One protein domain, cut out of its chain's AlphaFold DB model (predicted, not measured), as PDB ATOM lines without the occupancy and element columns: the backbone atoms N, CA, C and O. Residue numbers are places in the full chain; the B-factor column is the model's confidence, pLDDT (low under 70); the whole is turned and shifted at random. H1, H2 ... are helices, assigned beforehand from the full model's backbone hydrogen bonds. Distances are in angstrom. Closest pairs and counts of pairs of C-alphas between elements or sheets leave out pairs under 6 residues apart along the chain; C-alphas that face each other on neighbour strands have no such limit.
ATOM      1  N   LEU A   6     -19.150  56.343 -17.805       89.00
ATOM      2  CA  LEU A   6     -18.605  55.252 -17.014       89.00
ATOM      3  C   LEU A   6     -19.163  55.260 -15.583       89.00
ATOM      4  O   LEU A   6     -19.670  54.240 -15.129       89.00
ATOM      5  N   ASP A   7     -19.184  56.411 -14.907       90.44
ATOM      6  CA  ASP A   7     -19.743  56.525 -13.547       90.44
ATOM      7  C   ASP A   7     -21.232  56.154 -13.522       90.44
ATOM      8  O   ASP A   7     -21.717  55.495 -12.603       90.44
ATOM      9  N   THR A   8     -21.953  56.525 -14.583       90.56
ATOM     10  CA  THR A   8     -23.359  56.161 -14.783       90.56
ATOM     11  C   THR A   8     -23.538  54.648 -14.920       90.56
ATOM     12  O   THR A   8     -24.400  54.066 -14.258       90.56
ATOM     13  N   ALA A   9     -22.704  53.998 -15.738       92.88
ATOM     14  CA  ALA A   9     -22.695  52.546 -15.899       92.88
ATOM     15  C   ALA A   9     -22.409  51.833 -14.567       92.88
ATOM     16  O   ALA A   9     -23.182  50.971 -14.147       92.88
ATOM     17  N   ILE A  10     -21.346  52.233 -13.865       93.81
ATOM     18  CA  ILE A  10     -20.945  51.641 -12.582       93.81
ATOM     19  C   ILE A  10     -22.031  51.827 -11.520       93.81
ATOM     20  O   ILE A  10     -22.402  50.865 -10.843       93.81
ATOM     21  N   GLY A  11     -22.596  53.032 -11.398       94.56
ATOM     22  CA  GLY A  11     -23.685  53.312 -10.461       94.56
ATOM     23  C   GLY A  11     -24.926  52.456 -10.729       94.56
ATOM     24  O   GLY A  11     -25.540  51.929  -9.793       94.56
ATOM     25  N   TYR A  12     -25.260  52.240 -12.005       95.19
ATOM     26  CA  TYR A  12     -26.361  51.360 -12.386       95.19
ATOM     27  C   TYR A  12     -26.078  49.895 -12.029       95.19
ATOM     28  O   TYR A  12     -26.950  49.243 -11.450       95.19
ATOM     29  N   ILE A  13     -24.867  49.387 -12.301       95.44
ATOM     30  CA  ILE A  13     -24.465  48.012 -11.952       95.44
ATOM     31  C   ILE A  13     -24.552  47.795 -10.438       95.44
ATOM     32  O   ILE A  13     -25.160  46.812 -10.011       95.44
ATOM     33  N   LYS A  14     -24.025  48.730  -9.632       94.75
ATOM     34  CA  LYS A  14     -24.094  48.678  -8.159       94.75
ATOM     35  C   LYS A  14     -25.533  48.555  -7.658       94.75
ATOM     36  O   LYS A  14     -25.792  47.768  -6.753       94.75
ATOM     37  N   SER A  15     -26.451  49.305  -8.264       94.31
ATOM     38  CA  SER A  15     -27.832  49.431  -7.785       94.31
ATOM     39  C   SER A  15     -28.776  48.340  -8.303       94.31
ATOM     40  O   SER A  15     -29.760  48.031  -7.637       94.31
ATOM     41  N   ASN A  16     -28.515  47.770  -9.487       93.25
ATOM     42  CA  ASN A  16     -29.493  46.921 -10.188       93.25
ATOM     43  C   ASN A  16     -28.994  45.522 -10.561       93.25
ATOM     44  O   ASN A  16     -29.820  44.652 -10.846       93.25
ATOM     45  N   ILE A  17     -27.677  45.304 -10.604       92.69
ATOM     46  CA  ILE A  17     -27.084  44.033 -11.045       92.69
ATOM     47  C   ILE A  17     -26.367  43.346  -9.890       92.69
ATOM     48  O   ILE A  17     -26.712  42.224  -9.533       92.69
ATOM     49  N   GLY A  18     -25.382  44.013  -9.296       90.69
ATOM     50  CA  GLY A  18     -24.620  43.461  -8.188       90.69
ATOM     51  C   GLY A  18     -23.380  44.279  -7.864       90.69
ATOM     52  O   GLY A  18     -22.575  44.599  -8.739       90.69
ATOM     53  N   PHE A  19     -23.194  44.558  -6.575       89.94
ATOM     54  CA  PHE A  19     -22.054  45.321  -6.069       89.94
ATOM     55  C   PHE A  19     -20.705  44.675  -6.423       89.94
ATOM     56  O   PHE A  19     -19.792  45.366  -6.864       89.94
ATOM     57  N   SER A  20     -20.595  43.345  -6.308       88.44
ATOM     58  CA  SER A  20     -19.353  42.616  -6.607       88.44
ATOM     59  C   SER A  20     -18.888  42.792  -8.055       88.44
ATOM     60  O   SER A  20     -17.692  42.932  -8.289       88.44
ATOM     61  N   LEU A  21     -19.816  42.810  -9.021       90.25
ATOM     62  CA  LEU A  21     -19.477  43.033 -10.428       90.25
ATOM     63  C   LEU A  21     -18.941  44.446 -10.639       90.25
ATOM     64  O   LEU A  21     -17.952  44.633 -11.337       90.25
ATOM     65  N   ALA A  22     -19.581  45.441 -10.026       91.38
ATOM     66  CA  ALA A  22     -19.131  46.821 -10.140       91.38
ATOM     67  C   ALA A  22     -17.715  47.002  -9.583       91.38
ATOM     68  O   ALA A  22     -16.886  47.592 -10.264       91.38
ATOM     69  N   VAL A  23     -17.421  46.437  -8.406       89.75
ATOM     70  CA  VAL A  23     -16.075  46.480  -7.806       89.75
ATOM     71  C   VAL A  23     -15.043  45.798  -8.703       89.75
ATOM     72  O   VAL A  23     -13.947  46.319  -8.894       89.75
ATOM     73  N   GLN A  24     -15.389  44.649  -9.287       86.69
ATOM     74  CA  GLN A  24     -14.507  43.949 -10.219       86.69
ATOM     75  C   GLN A  24     -14.225  44.789 -11.469       86.69
ATOM     76  O   GLN A  24     -13.078  44.886 -11.891       86.69
ATOM     77  N   ILE A  25     -15.251  45.423 -12.044       88.75
ATOM     78  CA  ILE A  25     -15.080  46.321 -13.187       88.75
ATOM     79  C   ILE A  25     -14.211  47.519 -12.795       88.75
ATOM     80  O   ILE A  25     -13.262  47.809 -13.510       88.75
ATOM     81  N   GLU A  26     -14.475  48.171 -11.660       90.00
ATOM     82  CA  GLU A  26     -13.668  49.294 -11.155       90.00
ATOM     83  C   GLU A  26     -12.186  48.916 -11.007       90.00
ATOM     84  O   GLU A  26     -11.313  49.689 -11.393       90.00
ATOM     85  N   ALA A  27     -11.889  47.703 -10.530       86.31
ATOM     86  CA  ALA A  27     -10.518  47.205 -10.447       86.31
ATOM     87  C   ALA A  27      -9.879  46.981 -11.833       86.31
ATOM     88  O   ALA A  27      -8.701  47.273 -12.021       86.31
ATOM     89  N   LEU A  28     -10.646  46.484 -12.809       84.00
ATOM     90  CA  LEU A  28     -10.159  46.179 -14.162       84.00
ATOM     91  C   LEU A  28      -9.975  47.412 -15.053       84.00
ATOM     92  O   LEU A  28      -9.266  47.344 -16.054       84.00
ATOM     93  N   ILE A  29     -10.648  48.517 -14.749       86.81
ATOM     94  CA  ILE A  29     -10.575  49.741 -15.557       86.81
ATOM     95  C   ILE A  29      -9.571  50.756 -15.015       86.81
ATOM     96  O   ILE A  29      -9.381  51.793 -15.652       86.81
ATOM     97  N   HIS A  30      -8.950  50.483 -13.865       83.56
ATOM     98  CA  HIS A  30      -8.025  51.407 -13.223       83.56
ATOM     99  C   HIS A  30      -6.878  51.797 -14.171       83.56
ATOM    100  O   HIS A  30      -6.162  50.931 -14.672       83.56
ATOM    101  N   GLY A  31      -6.721  53.095 -14.442       82.69
ATOM    102  CA  GLY A  31      -5.733  53.628 -15.390       82.69
ATOM    103  C   GLY A  31      -6.165  53.611 -16.867       82.69
ATOM    104  O   GLY A  31      -5.410  54.063 -17.730       82.69
ATOM    105  N   HIS A  32      -7.370  53.125 -17.174       83.69
ATOM    106  CA  HIS A  32      -7.954  53.053 -18.521       83.69
ATOM    107  C   HIS A  32      -9.271  53.842 -18.655       83.69
ATOM    108  O   HIS A  32      -9.930  53.791 -19.699       83.69
ATOM    109  N   GLU A  33      -9.665  54.595 -17.628       87.62
ATOM    110  CA  GLU A  33     -10.986  55.218 -17.503       87.62
ATOM    111  C   GLU A  33     -11.270  56.219 -18.627       87.62
ATOM    112  O   GLU A  33     -12.370  56.245 -19.180       87.62
ATOM    113  N   SER A  34     -10.275  57.029 -19.001       82.81
ATOM    114  CA  SER A  34     -10.412  58.045 -20.051       82.81
ATOM    115  C   SER A  34     -10.663  57.421 -21.425       82.81
ATOM    116  O   SER A  34     -11.568  57.860 -22.133       82.81
ATOM    117  N   GLY A  35      -9.919  56.366 -21.772       81.06
ATOM    118  CA  GLY A  35     -10.070  55.636 -23.030       81.06
ATOM    119  C   GLY A  35     -11.414  54.913 -23.122       81.06
ATOM    120  O   GLY A  35     -12.073  54.977 -24.156       81.06
ATOM    121  N   ILE A  36     -11.870  54.304 -22.024       82.44
ATOM    122  CA  ILE A  36     -13.186  53.651 -21.956       82.44
ATOM    123  C   ILE A  36     -14.305  54.683 -22.077       82.44
ATOM    124  O   ILE A  36     -15.248  54.494 -22.840       82.44
ATOM    125  N   ASN A  37     -14.210  55.796 -21.349       83.31
ATOM    126  CA  ASN A  37     -15.214  56.849 -21.419       83.31
ATOM    127  C   ASN A  37     -15.261  57.499 -22.812       83.31
ATOM    128  O   ASN A  37     -16.344  57.814 -23.311       83.31
ATOM    129  N   GLN A  38     -14.104  57.663 -23.461       81.94
ATOM    130  CA  GLN A  38     -14.029  58.098 -24.849       81.94
ATOM    131  C   GLN A  38     -14.731  57.093 -25.761       81.94
ATOM    132  O   GLN A  38     -15.656  57.500 -26.458       81.94
ATOM    133  N   ASP A  39     -14.374  55.807 -25.699       81.75
ATOM    134  CA  ASP A  39     -14.987  54.767 -26.530       81.75
ATOM    135  C   ASP A  39     -16.504  54.726 -26.341       81.75
ATOM    136  O   ASP A  39     -17.240  54.825 -27.320       81.75
ATOM    137  N   LEU A  40     -16.996  54.727 -25.096       80.38
ATOM    138  CA  LEU A  40     -18.425  54.793 -24.774       80.38
ATOM    139  C   LEU A  40     -19.103  56.034 -25.368       80.38
ATOM    140  O   LEU A  40     -20.247  55.947 -25.807       80.38
ATOM    141  N   SER A  41     -18.395  57.157 -25.469       77.25
ATOM    142  CA  SER A  41     -18.919  58.423 -25.993       77.25
ATOM    143  C   SER A  41     -18.797  58.573 -27.515       77.25
ATOM    144  O   SER A  41     -19.526  59.368 -28.108       77.25
ATOM    145  N   THR A  42     -17.905  57.826 -28.168       62.81
ATOM    146  CA  THR A  42     -17.631  57.953 -29.603       62.81
ATOM    147  C   THR A  42     -18.333  56.861 -30.409       62.81
ATOM    148  O   THR A  42     -17.998  55.685 -30.331       62.81
ATOM    149  N   SER A  43     -19.347  57.239 -31.183       63.34
ATOM    150  CA  SER A  43     -19.718  56.618 -32.464       63.34
ATOM    151  C   SER A  43     -20.578  57.627 -33.235       63.34
ATOM    152  O   SER A  43     -21.278  58.428 -32.612       63.34
ATOM    153  N   ALA A  44     -20.541  57.627 -34.573       58.28
ATOM    154  CA  ALA A  44     -21.315  58.579 -35.392       58.28
ATOM    155  C   ALA A  44     -22.826  58.527 -35.081       58.28
ATOM    156  O   ALA A  44     -23.522  59.536 -35.145       58.28
ATOM    157  N   ASN A  45     -23.314  57.360 -34.653       60.91
ATOM    158  CA  ASN A  45     -24.704  57.148 -34.257       60.91
ATOM    159  C   ASN A  45     -24.965  57.392 -32.759       60.91
ATOM    160  O   ASN A  45     -26.123  57.474 -32.352       60.91
ATOM    161  N   TRP A  46     -23.926  57.514 -31.926       68.88
ATOM    162  CA  TRP A  46     -24.055  57.610 -30.470       68.88
ATOM    163  C   TRP A  46     -24.773  58.876 -30.013       68.88
ATOM    164  O   TRP A  46     -25.610  58.815 -29.115       68.88
ATOM    165  N   GLY A  47     -24.486  60.020 -30.643       61.72
ATOM    166  CA  GLY A  47     -25.129  61.292 -30.298       61.72
ATOM    167  C   GLY A  47     -26.650  61.220 -30.452       61.72
ATOM    168  O   GLY A  47     -27.387  61.560 -29.530       61.72
ATOM    169  N   CYS A  48     -27.127  60.668 -31.570       61.25
ATOM    170  CA  CYS A  48     -28.557  60.490 -31.820       61.25
ATOM    171  C   CYS A  48     -29.178  59.398 -30.931       61.25
ATOM    172  O   CYS A  48     -30.290  59.567 -30.440       61.25
ATOM    173  N   ILE A  49     -28.461  58.291 -30.693       65.88
ATOM    174  CA  ILE A  49     -28.939  57.178 -29.854       65.88
ATOM    175  C   ILE A  49     -29.050  57.590 -28.381       65.88
ATOM    176  O   ILE A  49     -30.059  57.300 -27.749       65.88
ATOM    177  N   SER A  50     -28.050  58.280 -27.834       63.78
ATOM    178  CA  SER A  50     -28.052  58.724 -26.433       63.78
ATOM    179  C   SER A  50     -29.150  59.756 -26.158       63.78
ATOM    180  O   SER A  50     -29.852  59.653 -25.150       63.78
ATOM    181  N   LEU A  51     -29.374  60.697 -27.082       64.19
ATOM    182  CA  LEU A  51     -30.483  61.648 -26.989       64.19
ATOM    183  C   LEU A  51     -31.838  60.925 -27.035       64.19
ATOM    184  O   LEU A  51     -32.691  61.166 -26.190       64.19
ATOM    185  N   HIS A  52     -32.019  59.991 -27.968       66.25
ATOM    186  CA  HIS A  52     -33.261  59.228 -28.082       66.25
ATOM    187  C   HIS A  52     -33.538  58.345 -26.852       66.25
ATOM    188  O   HIS A  52     -34.647  58.344 -26.328       66.25
ATOM    189  N   LEU A  53     -32.531  57.636 -26.337       66.19
ATOM    190  CA  LEU A  53     -32.673  56.763 -25.166       66.19
ATOM    191  C   LEU A  53     -32.928  57.541 -23.875       66.19
ATOM    192  O   LEU A  53     -33.740  57.119 -23.056       66.19
ATOM    193  N   SER A  54     -32.274  58.692 -23.699       63.09
ATOM    194  CA  SER A  54     -32.541  59.559 -22.544       63.09
ATOM    195  C   SER A  54     -33.972  60.108 -22.549       63.09
ATOM    196  O   SER A  54     -34.541  60.318 -21.480       63.09
ATOM    197  N   GLN A  55     -34.579  60.259 -23.731       64.62
ATOM    198  CA  GLN A  55     -35.986  60.630 -23.894       64.62
ATOM    199  C   GLN A  55     -36.952  59.450 -23.689       64.62
ATOM    200  O   GLN A  55     -38.067  59.673 -23.222       64.62
ATOM    201  N   GLN A  56     -36.552  58.209 -24.005       60.28
ATOM    202  CA  GLN A  56     -37.383  57.011 -23.787       60.28
ATOM    203  C   GLN A  56     -37.361  56.498 -22.337       60.28
ATOM    204  O   GLN A  56     -38.334  55.893 -21.889       60.28
ATOM    205  N   GLY A  57     -36.296  56.776 -21.578       71.88
ATOM    206  CA  GLY A  57     -36.260  56.585 -20.129       71.88
ATOM    207  C   GLY A  57     -34.833  56.464 -19.574       71.88
ATOM    208  O   GLY A  57     -34.038  55.672 -20.089       71.88
ATOM    209  N   PRO A  58     -34.489  57.167 -18.475       79.69
ATOM    210  CA  PRO A  58     -33.115  57.213 -17.958       79.69
ATOM    211  C   PRO A  58     -32.569  55.832 -17.563       79.69
ATOM    212  O   PRO A  58     -31.387  55.555 -17.745       79.69
ATOM    213  N   LEU A  59     -33.426  54.922 -17.084       86.94
ATOM    214  CA  LEU A  59     -33.007  53.579 -16.672       86.94
ATOM    215  C   LEU A  59     -32.584  52.689 -17.846       86.94
ATOM    216  O   LEU A  59     -31.620  51.940 -17.711       86.94
ATOM    217  N   GLN A  60     -33.257  52.781 -18.996       88.69
ATOM    218  CA  GLN A  60     -32.895  52.008 -20.188       88.69
ATOM    219  C   GLN A  60     -31.531  52.451 -20.723       88.69
ATOM    220  O   GLN A  60     -30.685  51.614 -21.042       88.69
ATOM    221  N   TYR A  61     -31.302  53.766 -20.767       88.44
ATOM    222  CA  TYR A  61     -30.009  54.334 -21.125       88.44
ATOM    223  C   TYR A  61     -28.904  53.831 -20.183       88.44
ATOM    224  O   TYR A  61     -27.919  53.266 -20.653       88.44
ATOM    225  N   HIS A  62     -29.090  53.938 -18.864       90.81
ATOM    226  CA  HIS A  62     -28.101  53.476 -17.881       90.81
ATOM    227  C   HIS A  62     -27.819  51.968 -17.976       90.81
ATOM    228  O   HIS A  62     -26.662  51.554 -17.884       90.81
ATOM    229  N   ALA A  63     -28.850  51.152 -18.213       92.81
ATOM    230  CA  ALA A  63     -28.699  49.716 -18.429       92.81
ATOM    231  C   ALA A  63     -27.851  49.412 -19.671       92.81
ATOM    232  O   ALA A  63     -26.975  48.548 -19.631       92.81
ATOM    233  N   LEU A  64     -28.073  50.137 -20.773       91.62
ATOM    234  CA  LEU A  64     -27.285  49.964 -21.991       91.62
ATOM    235  C   LEU A  64     -25.822  50.364 -21.776       91.62
ATOM    236  O   LEU A  64     -24.928  49.652 -22.226       91.62
ATOM    237  N   MET A  65     -25.576  51.459 -21.049       90.88
ATOM    238  CA  MET A  65     -24.220  51.871 -20.675       90.88
ATOM    239  C   MET A  65     -23.506  50.783 -19.887       90.88
ATOM    240  O   MET A  65     -22.409  50.377 -20.259       90.88
ATOM    241  N   ALA A  66     -24.166  50.262 -18.852       94.00
ATOM    242  CA  ALA A  66     -23.659  49.151 -18.065       94.00
ATOM    243  C   ALA A  66     -23.318  47.935 -18.939       94.00
ATOM    244  O   ALA A  66     -22.247  47.349 -18.782       94.00
ATOM    245  N   LEU A  67     -24.194  47.564 -19.881       93.94
ATOM    246  CA  LEU A  67     -23.972  46.406 -20.745       93.94
ATOM    247  C   LEU A  67     -22.752  46.591 -21.651       93.94
ATOM    248  O   LEU A  67     -21.916  45.692 -21.736       93.94
ATOM    249  N   LEU A  68     -22.631  47.754 -22.294       92.00
ATOM    250  CA  LEU A  68     -21.489  48.072 -23.152       92.00
ATOM    251  C   LEU A  68     -20.181  48.096 -22.359       92.00
ATOM    252  O   LEU A  68     -19.181  47.567 -22.835       92.00
ATOM    253  N   THR A  69     -20.190  48.641 -21.137       92.50
ATOM    254  CA  THR A  69     -19.029  48.605 -20.239       92.50
ATOM    255  C   THR A  69     -18.618  47.166 -19.922       92.50
ATOM    256  O   THR A  69     -17.447  46.828 -20.083       92.50
ATOM    257  N   CYS A  70     -19.555  46.292 -19.540       92.19
ATOM    258  CA  CYS A  70     -19.255  44.879 -19.288       92.19
ATOM    259  C   CYS A  70     -18.695  44.178 -20.536       92.19
ATOM    260  O   CYS A  70     -17.679  43.488 -20.461       92.19
ATOM    261  N   GLN A  71     -19.329  44.369 -21.696       89.62
ATOM    262  CA  GLN A  71     -18.870  43.783 -22.956       89.62
ATOM    263  C   GLN A  71     -17.461  44.253 -23.318       89.62
ATOM    264  O   GLN A  71     -16.636  43.426 -23.702       89.62
ATOM    265  N   PHE A  72     -17.167  45.544 -23.155       88.56
ATOM    266  CA  PHE A  72     -15.835  46.079 -23.398       88.56
ATOM    267  C   PHE A  72     -14.807  45.449 -22.456       88.56
ATOM    268  O   PHE A  72     -13.816  44.880 -22.905       88.56
ATOM    269  N   VAL A  73     -15.051  45.496 -21.148       87.44
ATOM    270  CA  VAL A  73     -14.086  45.041 -20.140       87.44
ATOM    271  C   VAL A  73     -13.780  43.550 -20.281       87.44
ATOM    272  O   VAL A  73     -12.611  43.180 -20.349       87.44
ATOM    273  N   PHE A  74     -14.802  42.697 -20.393       85.56
ATOM    274  CA  PHE A  74     -14.620  41.242 -20.348       85.56
ATOM    275  C   PHE A  74     -14.299  40.586 -21.697       85.56
ATOM    276  O   PHE A  74     -13.790  39.465 -21.710       85.56
ATOM    277  N   ASN A  75     -14.566  41.256 -22.824       82.31
ATOM    278  CA  ASN A  75     -14.274  40.706 -24.154       82.31
ATOM    279  C   ASN A  75     -13.090  41.396 -24.858       82.31
ATOM    280  O   ASN A  75     -12.638  40.891 -25.887       82.31
ATOM    281  N   SER A  76     -12.578  42.516 -24.331       79.31
ATOM    282  CA  SER A  76     -11.365  43.174 -24.843       79.31
ATOM    283  C   SER A  76     -10.076  42.550 -24.291       79.31
ATOM    284  O   SER A  76     -10.089  41.581 -23.532       79.31
ATOM    285  N   GLY A  77      -8.931  43.135 -24.658       70.69
ATOM    286  CA  GLY A  77      -7.621  42.780 -24.107       70.69
ATOM    287  C   GLY A  77      -7.385  43.190 -22.644       70.69
ATOM    288  O   GLY A  77      -6.364  42.784 -22.096       70.69
ATOM    289  N   LEU A  78      -8.294  43.941 -22.005       72.62
ATOM    290  CA  LEU A  78      -8.143  44.373 -20.604       72.62
ATOM    291  C   LEU A  78      -8.295  43.226 -19.596       72.62
ATOM    292  O   LEU A  78      -7.581  43.158 -18.603       72.62
ATOM    293  N   TRP A  79      -9.224  42.307 -19.849       69.94
ATOM    294  CA  TRP A  79      -9.470  41.161 -18.974       69.94
ATOM    295  C   TRP A  79      -8.303  40.141 -18.938       69.94
ATOM    296  O   TRP A  79      -7.892  39.730 -17.851       69.94
ATOM    297  N   PRO A  80      -7.706  39.762 -20.085       57.72
ATOM    298  CA  PRO A  80      -6.518  38.905 -20.178       57.72
ATOM    299  C   PRO A  80      -5.255  39.381 -19.450       57.72
ATOM    300  O   PRO A  80      -4.488  38.548 -18.970       57.72
ATOM    301  N   SER A  81      -4.990  40.689 -19.416       48.69
ATOM    302  CA  SER A  81      -3.691  41.239 -18.997       48.69
ATOM    303  C   SER A  81      -3.460  41.217 -17.481       48.69
ATOM    304  O   SER A  81      -2.324  41.379 -17.045       48.69
ATOM    305  N   MET A  82      -4.502  40.969 -16.679       45.53
ATOM    306  CA  MET A  82      -4.446  41.076 -15.214       45.53
ATOM    307  C   MET A  82      -4.732  39.772 -14.451       45.53
ATOM    308  O   MET A  82      -4.577  39.737 -13.233       45.53
ATOM    309  N   SER A  83      -5.101  38.669 -15.118       48.06
ATOM    310  CA  SER A  83      -5.526  37.437 -14.426       48.06
ATOM    311  C   SER A  83      -4.398  36.534 -13.889       48.06
ATOM    312  O   SER A  83      -4.697  35.447 -13.404       48.06
ATOM    313  N   GLY A  84      -3.128  36.953 -13.966       39.94
ATOM    314  CA  GLY A  84      -2.017  36.540 -13.086       39.94
ATOM    315  C   GLY A  84      -1.601  35.060 -12.961       39.94
ATOM    316  O   GLY A  84      -0.579  34.798 -12.338       39.94
ATOM    317  N   THR A  85      -2.315  34.080 -13.518       41.59
ATOM    318  CA  THR A  85      -1.977  32.653 -13.357       41.59
ATOM    319  C   THR A  85      -1.697  31.966 -14.685       41.59
ATOM    320  O   THR A  85      -2.499  32.028 -15.617       41.59
ATOM    321  N   ALA A  86      -0.548  31.293 -14.718       38.56
ATOM    322  CA  ALA A  86      -0.008  30.505 -15.813       38.56
ATOM    323  C   ALA A  86      -1.025  29.546 -16.467       38.56
ATOM    324  O   ALA A  86      -1.853  28.923 -15.804       38.56
ATOM    325  N   SER A  87      -0.886  29.392 -17.785       39.44
ATOM    326  CA  SER A  87      -1.345  28.228 -18.562       39.44
ATOM    327  C   SER A  87      -2.850  27.963 -18.682       39.44
ATOM    328  O   SER A  87      -3.222  26.874 -19.112       39.44
ATOM    329  N   VAL A  88      -3.730  28.920 -18.380       46.19
ATOM    330  CA  VAL A  88      -5.137  28.844 -18.815       46.19
ATOM    331  C   VAL A  88      -5.313  29.820 -19.972       46.19
ATOM    332  O   VAL A  88      -5.124  31.019 -19.798       46.19
ATOM    333  N   LEU A  89      -5.596  29.270 -21.158       49.75
ATOM    334  CA  LEU A  89      -5.712  29.952 -22.452       49.75
ATOM    335  C   LEU A  89      -6.383  31.324 -22.310       49.75
ATOM    336  O   LEU A  89      -7.603  31.423 -22.172       49.75
ATOM    337  N   THR A  90      -5.578  32.383 -22.345       47.59
ATOM    338  CA  THR A  90      -6.058  33.753 -22.215       47.59
ATOM    339  C   THR A  90      -7.095  34.016 -23.307       47.59
ATOM    340  O   THR A  90      -6.828  33.705 -24.475       47.59
ATOM    341  N   PRO A  91      -8.286  34.561 -22.993       53.72
ATOM    342  CA  PRO A  91      -9.210  34.967 -24.039       53.72
ATOM    343  C   PRO A  91      -8.486  35.977 -24.941       53.72
ATOM    344  O   PRO A  91      -8.143  37.062 -24.494       53.72
ATOM    345  N   LYS A  92      -8.198  35.631 -26.204       61.69
ATOM    346  CA  LYS A  92      -7.777  36.632 -27.200       61.69
ATOM    347  C   LYS A  92      -8.815  37.757 -27.211       61.69
ATOM    348  O   LYS A  92      -9.976  37.467 -26.939       61.69
ATOM    349  N   ASN A  93      -8.421  38.991 -27.536       73.88
ATOM    350  CA  ASN A  93      -9.386  40.068 -27.771       73.88
ATOM    351  C   ASN A  93     -10.495  39.546 -28.705       73.88
ATOM    352  O   ASN A  93     -10.204  39.156 -29.836       73.88
ATOM    353  N   ARG A  94     -11.724  39.460 -28.186       75.81
ATOM    354  CA  ARG A  94     -12.891  38.887 -28.875       75.81
ATOM    355  C   ARG A  94     -13.802  39.961 -29.446       75.81
ATOM    356  O   ARG A  94     -14.813  39.638 -30.054       75.81
ATOM    357  N   LEU A  95     -13.491  41.232 -29.207       80.81
ATOM    358  CA  LEU A  95     -14.264  42.323 -29.768       80.81
ATOM    359  C   LEU A  95     -13.818  42.550 -31.215       80.81
ATOM    360  O   LEU A  95     -12.668  42.950 -31.432       80.81
ATOM    361  N   PRO A  96     -14.694  42.337 -32.214       83.50
ATOM    362  CA  PRO A  96     -14.411  42.805 -33.563       83.50
ATOM    363  C   PRO A  96     -14.285  44.334 -33.570       83.50
ATOM    364  O   PRO A  96     -14.819  45.025 -32.700       83.50
ATOM    365  N   SER A  97     -13.619  44.898 -34.576       84.19
ATOM    366  CA  SER A  97     -13.397  46.351 -34.668       84.19
ATOM    367  C   SER A  97     -14.691  47.181 -34.658       84.19
ATOM    368  O   SER A  97     -14.675  48.332 -34.236       84.19
ATOM    369  N   ASN A  98     -15.820  46.597 -35.070       83.31
ATOM    370  CA  ASN A  98     -17.151  47.211 -35.087       83.31
ATOM    371  C   ASN A  98     -18.095  46.698 -33.974       83.31
ATOM    372  O   ASN A  98     -19.314  46.857 -34.090       83.31
ATOM    373  N   TRP A  99     -17.571  46.082 -32.907       86.56
ATOM    374  CA  TRP A  99     -18.369  45.448 -31.845       86.56
ATOM    375  C   TRP A  99     -19.449  46.366 -31.254       86.56
ATOM    376  O   TRP A  99     -20.578  45.930 -31.025       86.56
ATOM    377  N   LYS A 100     -19.128  47.648 -31.039       86.56
ATOM    378  CA  LYS A 100     -20.037  48.612 -30.412       86.56
ATOM    379  C   LYS A 100     -21.259  48.863 -31.288       86.56
ATOM    380  O   LYS A 100     -22.381  48.869 -30.791       86.56
ATOM    381  N   ASP A 101     -21.057  49.015 -32.595       84.56
ATOM    382  CA  ASP A 101     -22.152  49.181 -33.549       84.56
ATOM    383  C   ASP A 101     -23.021  47.924 -33.628       84.56
ATOM    384  O   ASP A 101     -24.246  48.033 -33.690       84.56
ATOM    385  N   LEU A 102     -22.412  46.733 -33.597       85.19
ATOM    386  CA  LEU A 102     -23.142  45.462 -33.579       85.19
ATOM    387  C   LEU A 102     -24.001  45.327 -32.315       85.19
ATOM    388  O   LEU A 102     -25.198  45.056 -32.414       85.19
ATOM    389  N   SER A 103     -23.417  45.600 -31.146       88.00
ATOM    390  CA  SER A 103     -24.124  45.583 -29.864       88.00
ATOM    391  C   SER A 103     -25.270  46.600 -29.851       88.00
ATOM    392  O   SER A 103     -26.416  46.262 -29.548       88.00
ATOM    393  N   LEU A 104     -25.017  47.834 -30.298       87.56
ATOM    394  CA  LEU A 104     -26.037  48.880 -30.360       87.56
ATOM    395  C   LEU A 104     -27.190  48.544 -31.296       87.56
ATOM    396  O   LEU A 104     -28.340  48.807 -30.949       87.56
ATOM    397  N   ARG A 105     -26.921  47.970 -32.475       85.69
ATOM    398  CA  ARG A 105     -27.980  47.545 -33.406       85.69
ATOM    399  C   ARG A 105     -28.943  46.557 -32.755       85.69
ATOM    400  O   ARG A 105     -30.135  46.624 -33.044       85.69
ATOM    401  N   PHE A 106     -28.441  45.687 -31.882       87.56
ATOM    402  CA  PHE A 106     -29.257  44.696 -31.193       87.56
ATOM    403  C   PHE A 106     -29.972  45.266 -29.959       87.56
ATOM    404  O   PHE A 106     -31.182  45.085 -29.816       87.56
ATOM    405  N   TRP A 107     -29.248  45.962 -29.076       89.88
ATOM    406  CA  TRP A 107     -29.740  46.321 -27.742       89.88
ATOM    407  C   TRP A 107     -30.487  47.648 -27.657       89.88
ATOM    408  O   TRP A 107     -31.337  47.791 -26.782       89.88
ATOM    409  N   LYS A 108     -30.225  48.615 -28.548       86.06
ATOM    410  CA  LYS A 108     -30.757  49.985 -28.394       86.06
ATOM    411  C   LYS A 108     -32.288  50.070 -28.366       86.06
ATOM    412  O   LYS A 108     -32.828  51.011 -27.813       86.06
ATOM    413  N   ASN A 109     -32.981  49.100 -28.962       85.50
ATOM    414  CA  ASN A 109     -34.446  49.061 -29.014       85.50
ATOM    415  C   ASN A 109     -35.047  48.038 -28.031       85.50
ATOM    416  O   ASN A 109     -36.245  47.773 -28.081       85.50
ATOM    417  N   LYS A 110     -34.228  47.400 -27.184       89.88
ATOM    418  CA  LYS A 110     -34.688  46.415 -26.196       89.88
ATOM    419  C   LYS A 110     -35.169  47.123 -24.940       89.88
ATOM    420  O   LYS A 110     -34.584  48.123 -24.534       89.88
ATOM    421  N   ALA A 111     -36.200  46.580 -24.299       90.56
ATOM    422  CA  ALA A 111     -36.664  47.097 -23.019       90.56
ATOM    423  C   ALA A 111     -35.568  46.964 -21.948       90.56
ATOM    424  O   ALA A 111     -34.740  46.053 -22.000       90.56
ATOM    425  N   GLU A 112     -35.597  47.837 -20.942       91.94
ATOM    426  CA  GLU A 112     -34.626  47.845 -19.840       91.94
ATOM    427  C   GLU A 112     -34.476  46.464 -19.173       91.94
ATOM    428  O   GLU A 112     -33.354  45.993 -18.993       91.94
ATOM    429  N   ALA A 113     -35.585  45.758 -18.926       91.75
ATOM    430  CA  ALA A 113     -35.571  44.403 -18.374       91.75
ATOM    431  C   ALA A 113     -34.797  43.398 -19.251       91.75
ATOM    432  O   ALA A 113     -34.055  42.567 -18.731       91.75
ATOM    433  N   GLN A 114     -34.903  43.503 -20.579       91.69
ATOM    434  CA  GLN A 114     -34.179  42.627 -21.506       91.69
ATOM    435  C   GLN A 114     -32.677  42.935 -21.508       91.69
ATOM    436  O   GLN A 114     -31.856  42.021 -21.535       91.69
ATOM    437  N   ILE A 115     -32.303  44.218 -21.441       93.31
ATOM    438  CA  ILE A 115     -30.897  44.638 -21.313       93.31
ATOM    439  C   ILE A 115     -30.323  44.130 -19.983       93.31
ATOM    440  O   ILE A 115     -29.199  43.626 -19.935       93.31
ATOM    441  N   ARG A 116     -31.119  44.188 -18.908       92.69
ATOM    442  CA  ARG A 116     -30.768  43.639 -17.595       92.69
ATOM    443  C   ARG A 116     -30.530  42.127 -17.645       92.69
ATOM    444  O   ARG A 116     -29.600  41.637 -17.008       92.69
ATOM    445  N   ASP A 117     -31.313  41.386 -18.422       90.31
ATOM    446  CA  ASP A 117     -31.086  39.951 -18.639       90.31
ATOM    447  C   ASP A 117     -29.791  39.663 -19.408       90.31
ATOM    448  O   ASP A 117     -29.107  38.682 -19.103       90.31
ATOM    449  N   GLY A 118     -29.403  40.542 -20.337       91.25
ATOM    450  CA  GLY A 118     -28.065  40.542 -20.934       91.25
ATOM    451  C   GLY A 118     -26.976  40.760 -19.879       91.25
ATOM    452  O   GLY A 118     -26.061  39.953 -19.751       91.25
ATOM    453  N   LEU A 119     -27.112  41.786 -19.034       92.88
ATOM    454  CA  LEU A 119     -26.163  42.087 -17.951       92.88
ATOM    455  C   LEU A 119     -25.969  40.933 -16.958       92.88
ATOM    456  O   LEU A 119     -24.855  40.687 -16.494       92.88
ATOM    457  N   ARG A 120     -27.033  40.184 -16.657       91.19
ATOM    458  CA  ARG A 120     -26.990  39.024 -15.749       91.19
ATOM    459  C   ARG A 120     -26.085  37.893 -16.231       91.19
ATOM    460  O   ARG A 120     -25.779  36.995 -15.446       91.19
ATOM    461  N   MET A 121     -25.635  37.905 -17.486       90.31
ATOM    462  CA  MET A 121     -24.639  36.944 -17.952       90.31
ATOM    463  C   MET A 121     -23.270  37.150 -17.286       90.31
ATOM    464  O   MET A 121     -22.509  36.197 -17.199       90.31
TER     465      MET A 121
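AT A GLANCE: This is residues 6 to 121 of the 295 residues of an uncharacterized protein of Yersinia kristensenii (UniProt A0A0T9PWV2). What does this domain look like? One long helix, H5, runs through the middle of six shorter helices: H1 crosses it, H7 runs side by side with it, and H2, H3, H4 and H6 pack round it. Residues 76 to 98, between H5 and H6, reach away from the helices as a long loop with Ser 87 near its tip. What is it made of, and how large is it? The printed part has 116 residues with seven named helices, H1 to H7 in order, and no named strand; the class is all helix. It is compact, with a radius of gyration of the C-alphas of 14.2 A, and elongated, spanning 47 by 30 by 24 A.

IN THESE COORDINATES: Where do the first four helices lie? H1 is residues 6 to 16, 15.3 A from first to last C-alpha, and begins at C-alpha 6 at (-18.605, 55.252, -17.014). H2 is residues 19 to 28, 14.4 A; H3 is residues 33 to 41, 12.1 A; H4 is residues 46 to 56, 14.9 A. Where do the others lie? H5, residues 58 to 75, is the longest at 25.8 A and begins at C-alpha 58 at (-33.115, 57.213, -17.958). H6 is residues 99 to 107, 12.1 A, and H7 is residues 112 to 121, 14.9 A, ending at C-alpha 121 at (-24.639, 36.944, -17.952).

HOW THE PARTS SIT: Which helix is the hub, and what does H1 touch? H5 is the hub and touches the six other helices. H1 touches residues 62 to 69 of H5 alone, about perpendicular at 76 degrees, the closest C-alphas being Ala 9 and Ala 66 at 4.1 A. H1 and H2 form a helical hairpin, with Lys 14 and Ala 22 the closest C-alphas at 5.7 A. How do H3 and H4 meet H5? The closest C-alphas are Leu 40 and Leu 68 at 7.6 A for H3, and Leu 53 and Tyr 61 at 5.4 A for H4. How does H7 stand? It touches H5 at a shallow tilt of 22 degrees, the same way, with Gln 60 and Glu 112 the closest C-alphas at 4.5 A. Are the helix backbones complete? Every O i to N i+4 pair is within hydrogen-bond range in H1 to H6, and 5 of 6 in H7.

THE WHOLE: How far does it reach? The two C-alphas farthest apart, Gln 55 and Ser 87, are 47.7 A apart. Is there a cut or a long link? The printed part has no cut, and the link from H5 to H6, 23 residues, is the long one. Where is confidence low? Residues 42 to 56 and 79 to 92 of this predicted model have pLDDT under 70.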